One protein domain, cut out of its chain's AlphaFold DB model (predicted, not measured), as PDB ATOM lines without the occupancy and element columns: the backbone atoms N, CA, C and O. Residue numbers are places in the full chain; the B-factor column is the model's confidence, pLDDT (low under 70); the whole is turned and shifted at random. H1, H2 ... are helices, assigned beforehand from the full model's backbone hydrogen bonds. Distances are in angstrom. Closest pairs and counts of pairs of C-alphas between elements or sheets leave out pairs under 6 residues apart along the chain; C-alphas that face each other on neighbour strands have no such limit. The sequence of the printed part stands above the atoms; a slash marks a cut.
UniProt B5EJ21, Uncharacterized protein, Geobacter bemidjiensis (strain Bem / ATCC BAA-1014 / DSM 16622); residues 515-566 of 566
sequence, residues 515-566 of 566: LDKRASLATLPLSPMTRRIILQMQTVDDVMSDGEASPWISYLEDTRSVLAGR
ATOM      1  N   LEU A 515      45.630  -7.241 -38.367       93.31
ATOM      2  CA  LEU A 515      44.478  -6.408 -38.047       93.31
ATOM      3  C   LEU A 515      43.904  -5.751 -39.311       93.31
ATOM      4  O   LEU A 515      44.514  -5.762 -40.384       93.31
ATOM      5  N   ASP A 516      42.720  -5.159 -39.163       93.75
ATOM      6  CA  ASP A 516      42.075  -4.361 -40.209       93.75
ATOM      7  C   ASP A 516      42.932  -3.143 -40.624       93.75
ATOM      8  O   ASP A 516      43.967  -2.843 -40.027       93.75
ATOM      9  N   LYS A 517      42.494  -2.418 -41.655       92.50
ATOM     10  CA  LYS A 517      43.195  -1.249 -42.199       92.50
ATOM     11  C   LYS A 517      43.463  -0.204 -41.121       92.50
ATOM     12  O   LYS A 517      42.586   0.108 -40.308       92.50
ATOM     13  N   ARG A 518      44.632   0.437 -41.162       92.94
ATOM     14  CA  ARG A 518      45.043   1.456 -40.177       92.94
ATOM     15  C   ARG A 518      44.039   2.604 -40.098       92.94
ATOM     16  O   ARG A 518      43.674   3.026 -39.001       92.94
ATOM     17  N   ALA A 519      43.547   3.070 -41.248       92.75
ATOM     18  CA  ALA A 519      42.539   4.129 -41.318       92.75
ATOM     19  C   ALA A 519      41.221   3.721 -40.635       92.75
ATOM     20  O   ALA A 519      40.638   4.509 -39.894       92.75
ATOM     21  N   SER A 520      40.789   2.472 -40.829       93.56
ATOM     22  CA  SER A 520      39.605   1.901 -40.189       93.56
ATOM     23  C   SER A 520      39.771   1.801 -38.671       93.56
ATOM     24  O   SER A 520      38.917   2.280 -37.922       93.56
ATOM     25  N   LEU A 521      40.892   1.243 -38.206       95.62
ATOM     26  CA  LEU A 521      41.207   1.111 -36.781       95.62
ATOM     27  C   LEU A 521      41.322   2.475 -36.082       95.62
ATOM     28  O   LEU A 521      40.919   2.612 -34.929       95.62
ATOM     29  N   ALA A 522      41.803   3.509 -36.780       94.00
ATOM     30  CA  ALA A 522      41.895   4.865 -36.242       94.00
ATOM     31  C   ALA A 522      40.524   5.477 -35.889       94.00
ATOM     32  O   ALA A 522      40.457   6.349 -35.018       94.00
ATOM     33  N   THR A 523      39.434   5.007 -36.507       94.25
ATOM     34  CA  THR A 523      38.066   5.471 -36.204       94.25
ATOM     35  C   THR A 523      37.491   4.899 -34.909       94.25
ATOM     36  O   THR A 523      36.521   5.442 -34.385       94.25
ATOM     37  N   LEU A 524      38.075   3.822 -34.373       96.06
ATOM     38  CA  LEU A 524      37.594   3.187 -33.148       96.06
ATOM     39  C   LEU A 524      37.771   4.124 -31.939       96.06
ATOM     40  O   LEU A 524      38.757   4.866 -31.894       96.06
ATOM     41  N   PRO A 525      36.873   4.097 -30.936       94.50
ATOM     42  CA  PRO A 525      36.941   4.955 -29.749       94.50
ATOM     43  C   PRO A 525      37.968   4.433 -28.725       94.50
ATOM     44  O   PRO A 525      37.630   4.092 -27.602       94.50
ATOM     45  N   LEU A 526      39.235   4.338 -29.130       96.50
ATOM     46  CA  LEU A 526      40.303   3.732 -28.331       96.50
ATOM     47  C   LEU A 526      41.006   4.744 -27.426       96.50
ATOM     48  O   LEU A 526      41.261   5.886 -27.843       96.50
ATOM     49  N   SER A 527      41.418   4.290 -26.243       96.38
ATOM     50  CA  SER A 527      42.317   5.033 -25.361       96.38
ATOM     51  C   SER A 527      43.648   5.392 -26.053       96.38
ATOM     52  O   SER A 527      44.099   4.694 -26.972       96.38
ATOM     53  N   PRO A 528      44.339   6.470 -25.618       95.94
ATOM     54  CA  PRO A 528      45.612   6.875 -26.216       95.94
ATOM     55  C   PRO A 528      46.685   5.784 -26.186       95.94
ATOM     56  O   PRO A 528      47.476   5.683 -27.122       95.94
ATOM     57  N   MET A 529      46.716   4.972 -25.124       96.62
ATOM     58  CA  MET A 529      47.647   3.850 -25.006       96.62
ATOM     59  C   MET A 529      47.354   2.792 -26.068       96.62
ATOM     60  O   MET A 529      48.231   2.505 -26.877       96.62
ATOM     61  N   THR A 530      46.119   2.295 -26.154       97.62
ATOM     62  CA  THR A 530      45.735   1.289 -27.154       97.62
ATOM     63  C   THR A 530      46.019   1.750 -28.578       97.62
ATOM     64  O   THR A 530      46.560   0.982 -29.367       97.62
ATOM     65  N   ARG A 531      45.758   3.021 -28.913       96.81
ATOM     66  CA  ARG A 531      46.107   3.569 -30.237       96.81
ATOM     67  C   ARG A 531      47.597   3.442 -30.548       96.81
ATOM     68  O   ARG A 531      47.945   3.006 -31.639       96.81
ATOM     69  N   ARG A 532      48.478   3.794 -29.602       96.31
ATOM     70  CA  ARG A 532      49.934   3.654 -29.786       96.31
ATOM     71  C   ARG A 532      50.354   2.200 -29.972       96.31
ATOM     72  O   ARG A 532      51.240   1.941 -30.778       96.31
ATOM     73  N   ILE A 533      49.724   1.279 -29.245       96.50
ATOM     74  CA  ILE A 533      50.005  -0.159 -29.327       96.50
ATOM     75  C   ILE A 533      49.602  -0.698 -30.706       96.50
ATOM     76  O   ILE A 533      50.417  -1.310 -31.390       96.50
ATOM     77  N   ILE A 534      48.376  -0.409 -31.154       96.31
ATOM     78  CA  ILE A 534      47.853  -0.855 -32.454       96.31
ATOM     79  C   ILE A 534      48.714  -0.346 -33.617       96.31
ATOM     80  O   ILE A 534      48.925  -1.072 -34.584       96.31
ATOM     81  N   LEU A 535      49.270   0.867 -33.524       93.94
ATOM     82  CA  LEU A 535      50.156   1.405 -34.564       93.94
ATOM     83  C   LEU A 535      51.432   0.573 -34.772       93.94
ATOM     84  O   LEU A 535      51.969   0.582 -35.877       93.94
ATOM     85  N   GLN A 536      51.890  -0.155 -33.751       93.56
ATOM     86  CA  GLN A 536      53.071  -1.025 -33.821       93.56
ATOM     87  C   GLN A 536      52.750  -2.422 -34.373       93.56
ATOM     88  O   GLN A 536      53.663  -3.197 -34.652       93.56
ATOM     89  N   MET A 537      51.467  -2.765 -34.513       93.88
ATOM     90  CA  MET A 537      51.028  -4.068 -35.002       93.88
ATOM     91  C   MET A 537      50.931  -4.093 -36.529       93.88
ATOM     92  O   MET A 537      50.769  -3.061 -37.189       93.88
ATOM     93  N   GLN A 538      51.027  -5.304 -37.081       92.38
ATOM     94  CA  GLN A 538      50.803  -5.546 -38.500       92.38
ATOM     95  C   GLN A 538      49.312  -5.461 -38.837       92.38
ATOM     96  O   GLN A 538      48.441  -5.950 -38.112       92.38
ATOM     97  N   THR A 539      49.039  -4.855 -39.979       92.69
ATOM     98  CA  THR A 539      47.720  -4.621 -40.553       92.69
ATOM     99  C   THR A 539      47.687  -5.146 -41.978       92.69
ATOM    100  O   THR A 539      48.724  -5.380 -42.595       92.69
ATOM    101  N   VAL A 540      46.490  -5.299 -42.529       89.94
ATOM    102  CA  VAL A 540      46.324  -5.698 -43.932       89.94
ATOM    103  C   VAL A 540      46.989  -4.741 -44.927       89.94
ATOM    104  O   VAL A 540      47.433  -5.181 -45.985       89.94
ATOM    105  N   ASP A 541      47.121  -3.458 -44.574       88.50
ATOM    106  CA  ASP A 541      47.798  -2.457 -45.407       88.50
ATOM    107  C   ASP A 541      49.293  -2.785 -45.600       88.50
ATOM    108  O   ASP A 541      49.895  -2.359 -46.577       88.50
ATOM    109  N   ASP A 542      49.896  -3.565 -44.692       86.94
ATOM    110  CA  ASP A 542      51.317  -3.930 -44.758       86.94
ATOM    111  C   ASP A 542      51.590  -5.099 -45.733       86.94
ATOM    112  O   ASP A 542      52.747  -5.395 -46.028       86.94
ATOM    113  N   VAL A 543      50.542  -5.779 -46.221       82.00
ATOM    114  CA  VAL A 543      50.655  -6.951 -47.114       82.00
ATOM    115  C   VAL A 543      49.864  -6.830 -48.416       82.00
ATOM    116  O   VAL A 543      50.161  -7.554 -49.363       82.00
ATOM    117  N   MET A 544      48.862  -5.952 -48.490       73.50
ATOM    118  CA  MET A 544      48.064  -5.758 -49.702       73.50
ATOM    119  C   MET A 544      48.547  -4.558 -50.516       73.50
ATOM    120  O   MET A 544      48.798  -3.484 -49.978       73.50
ATOM    121  N   SER A 545      48.596  -4.733 -51.837       59.91
ATOM    122  CA  SER A 545      48.743  -3.628 -52.790       59.91
ATOM    123  C   SER A 545      47.393  -2.925 -52.978       59.91
ATOM    124  O   SER A 545      46.348  -3.582 -52.972       59.91
ATOM    125  N   ASP A 546      47.389  -1.605 -53.183       52.41
ATOM    126  CA  ASP A 546      46.161  -0.848 -53.453       52.41
ATOM    127  C   ASP A 546      45.406  -1.415 -54.675       52.41
ATOM    128  O   ASP A 546      45.917  -1.394 -55.794       52.41
ATOM    129  N   GLY A 547      44.166  -1.888 -54.474       50.91
ATOM    130  CA  GLY A 547      43.222  -2.204 -55.558       50.91
ATOM    131  C   GLY A 547      42.699  -3.642 -55.649       50.91
ATOM    132  O   GLY A 547      41.780  -3.880 -56.432       50.91
ATOM    133  N   GLU A 548      43.198  -4.593 -54.855       53.72
ATOM    134  CA  GLU A 548      42.658  -5.962 -54.861       53.72
ATOM    135  C   GLU A 548      41.398  -6.092 -53.986       53.72
ATOM    136  O   GLU A 548      41.371  -5.689 -52.818       53.72
ATOM    137  N   ALA A 549      40.334  -6.668 -54.559       50.66
ATOM    138  CA  ALA A 549      39.144  -7.056 -53.811       50.66
ATOM    139  C   ALA A 549      39.544  -8.134 -52.803       50.66
ATOM    140  O   ALA A 549      39.979  -9.224 -53.169       50.66
ATOM    141  N   SER A 550      39.456  -7.790 -51.526       58.38
ATOM    142  CA  SER A 550      40.119  -8.575 -50.507       58.38
ATOM    143  C   SER A 550      39.282  -9.778 -50.054       58.38
ATOM    144  O   SER A 550      38.114  -9.587 -49.707       58.38
ATOM    145  N   PRO A 551      39.853 -10.996 -49.984       76.88
ATOM    146  CA  PRO A 551      39.168 -12.174 -49.449       76.88
ATOM    147  C   PRO A 551      38.999 -12.138 -47.916       76.88
ATOM    148  O   PRO A 551      38.456 -13.083 -47.341       76.88
ATOM    149  N   TRP A 552      39.461 -11.078 -47.236       84.44
ATOM    150  CA  TRP A 552      39.413 -10.980 -45.778       84.44
ATOM    151  C   TRP A 552      37.998 -10.750 -45.236       84.44
ATOM    152  O   TRP A 552      37.260  -9.850 -45.643       84.44
ATOM    153  N   ILE A 553      37.661 -11.524 -44.214       87.75
ATOM    154  CA  ILE A 553      36.543 -11.297 -43.311       87.75
ATOM    155  C   ILE A 553      37.002 -10.301 -42.247       87.75
ATOM    156  O   ILE A 553      37.882 -10.598 -41.434       87.75
ATOM    157  N   SER A 554      36.384  -9.124 -42.254       90.75
ATOM    158  CA  SER A 554      36.557  -8.109 -41.218       90.75
ATOM    159  C   SER A 554      35.570  -8.319 -40.070       90.75
ATOM    160  O   SER A 554      34.383  -8.553 -40.298       90.75
ATOM    161  N   TYR A 555      36.062  -8.163 -38.841       92.12
ATOM    162  CA  TYR A 555      35.256  -8.104 -37.614       92.12
ATOM    163  C   TYR A 555      35.157  -6.682 -37.055       92.12
ATOM    164  O   TYR A 555      34.805  -6.491 -35.894       92.12
ATOM    165  N   LEU A 556      35.490  -5.665 -37.853       93.06
ATOM    166  CA  LEU A 556      35.545  -4.283 -37.389       93.06
ATOM    167  C   LEU A 556      34.196  -3.785 -36.861       93.06
ATOM    168  O   LEU A 556      34.165  -3.008 -35.910       93.06
ATOM    169  N   GLU A 557      33.090  -4.228 -37.458       92.38
ATOM    170  CA  GLU A 557      31.755  -3.843 -36.997       92.38
ATOM    171  C   GLU A 557      31.401  -4.498 -35.659       92.38
ATOM    172  O   GLU A 557      30.948  -3.805 -34.748       92.38
ATOM    173  N   ASP A 558      31.722  -5.785 -35.484       92.31
ATOM    174  CA  ASP A 558      31.629  -6.456 -34.183       92.31
ATOM    175  C   ASP A 558      32.465  -5.681 -33.144       92.31
ATOM    176  O   ASP A 558      32.005  -5.407 -32.033       92.31
ATOM    177  N   THR A 559      33.693  -5.280 -33.513       94.81
ATOM    178  CA  THR A 559      34.600  -4.516 -32.643       94.81
ATOM    179  C   THR A 559      33.982  -3.171 -32.264       94.81
ATOM    180  O   THR A 559      33.983  -2.808 -31.089       94.81
ATOM    181  N   ARG A 560      33.405  -2.432 -33.222       94.75
ATOM    182  CA  ARG A 560      32.709  -1.163 -32.951       94.75
ATOM    183  C   ARG A 560      31.534  -1.355 -32.009       94.75
ATOM    184  O   ARG A 560      31.419  -0.598 -31.051       94.75
ATOM    185  N   SER A 561      30.701  -2.364 -32.256       92.94
ATOM    186  CA  SER A 561      29.524  -2.643 -31.436       92.94
ATOM    187  C   SER A 561      29.908  -2.908 -29.981       92.94
ATOM    188  O   SER A 561      29.287  -2.361 -29.072       92.94
ATOM    189  N   VAL A 562      30.945  -3.716 -29.743       91.88
ATOM    190  CA  VAL A 562      31.387  -4.046 -28.379       91.88
ATOM    191  C   VAL A 562      32.070  -2.861 -27.697       91.88
ATOM    192  O   VAL A 562      31.863  -2.638 -26.505       91.88
ATOM    193  N   LEU A 563      32.864  -2.075 -28.429       92.56
ATOM    194  CA  LEU A 563      33.540  -0.906 -27.863       92.56
ATOM    195  C   LEU A 563      32.592   0.275 -27.604       92.56
ATOM    196  O   LEU A 563      32.851   1.041 -26.685       92.56
ATOM    197  N   ALA A 564      31.505   0.422 -28.371       83.44
ATOM    198  CA  ALA A 564      30.500   1.470 -28.172       83.44
ATOM    199  C   ALA A 564      29.562   1.206 -26.979       83.44
ATOM    200  O   ALA A 564      28.934   2.133 -26.479       83.44
ATOM    201  N   GLY A 565      29.457  -0.050 -26.530       68.12
ATOM    202  CA  GLY A 565      28.686  -0.442 -25.344       68.12
ATOM    203  C   GLY A 565      29.410  -0.230 -24.007       68.12
ATOM    204  O   GLY A 565      28.927  -0.716 -22.984       68.12
ATOM    205  N   ARG A 566      30.568   0.438 -24.013       57.50
ATOM    206  CA  ARG A 566      31.385   0.781 -22.838       57.50
ATOM    207  C   ARG A 566      31.299   2.261 -22.530       57.50
ATOM    208  O   ARG A 566      31.386   2.584 -21.324       57.50
TER     209      ARG A 566
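AT A GLANCE: This is residues 515 to 566 of the 566 residues of an uncharacterized protein of Geobacter bemidjiensis (strain Bem / ATCC BAA-1014 / DSM 16622) (UniProt B5EJ21). Three short helices make a loose frame: the small H1 sits between H2 on one side and H3 on the other, and the last two are joined by a wide loop, residues 536 to 555, whose residues 543 to 549 stick out at one end. The printed part has 52 residues, with three named helices in the order H1, H2, H3 and no named strand. The class is all helix, though under half of the residues, 22 of 52, are in named elements. The whole is only just loose, close to compact, with a radius of gyration of the C-alphas of 11.9 A, and only just elongated, spanning 34 by 22 by 12 A.

IN THESE COORDINATES: Start at Leu 515 and go on to C-alpha 518 at (45.043, 1.456, -40.177), where H1, residues 518 to 522, begins. Next find C-alpha 528 at (45.612, 6.875, -26.216); from there H2 runs over residues 528 to 535, 11.0 A long. H3, residues 556 to 564, runs 12.0 A and ends at C-alpha 564 at (30.500, 1.470, -28.172).

HOW THE PARTS SIT: Look first at H1 and H2, which are close but not clearly touching; their closest C-alphas, those of Ala 522 and Arg 531, are 7.4 A apart. H1 and H3 are also close but not clearly touching, with the C-alphas of Leu 521 and Leu 556 closest at 7.8 A. H2 and H3 are apart. In H1, H2 and H3 every O i to N i+4 pair is within hydrogen-bond range.

THE WHOLE: The C-alphas of Gly 547 and Arg 566, the two farthest apart, are 34.9 A from each other. The printed part has no cut and ends at Arg 566, the chain's last residue. The link from H1 to H2 is tight, and that from H2 to H3 is long, with 20 residues. Residues 543 to 549 stand free. Mean pLDDT of the printed part is 86.6; look for values under 70 at residues 545 to 550 and 565 to 566.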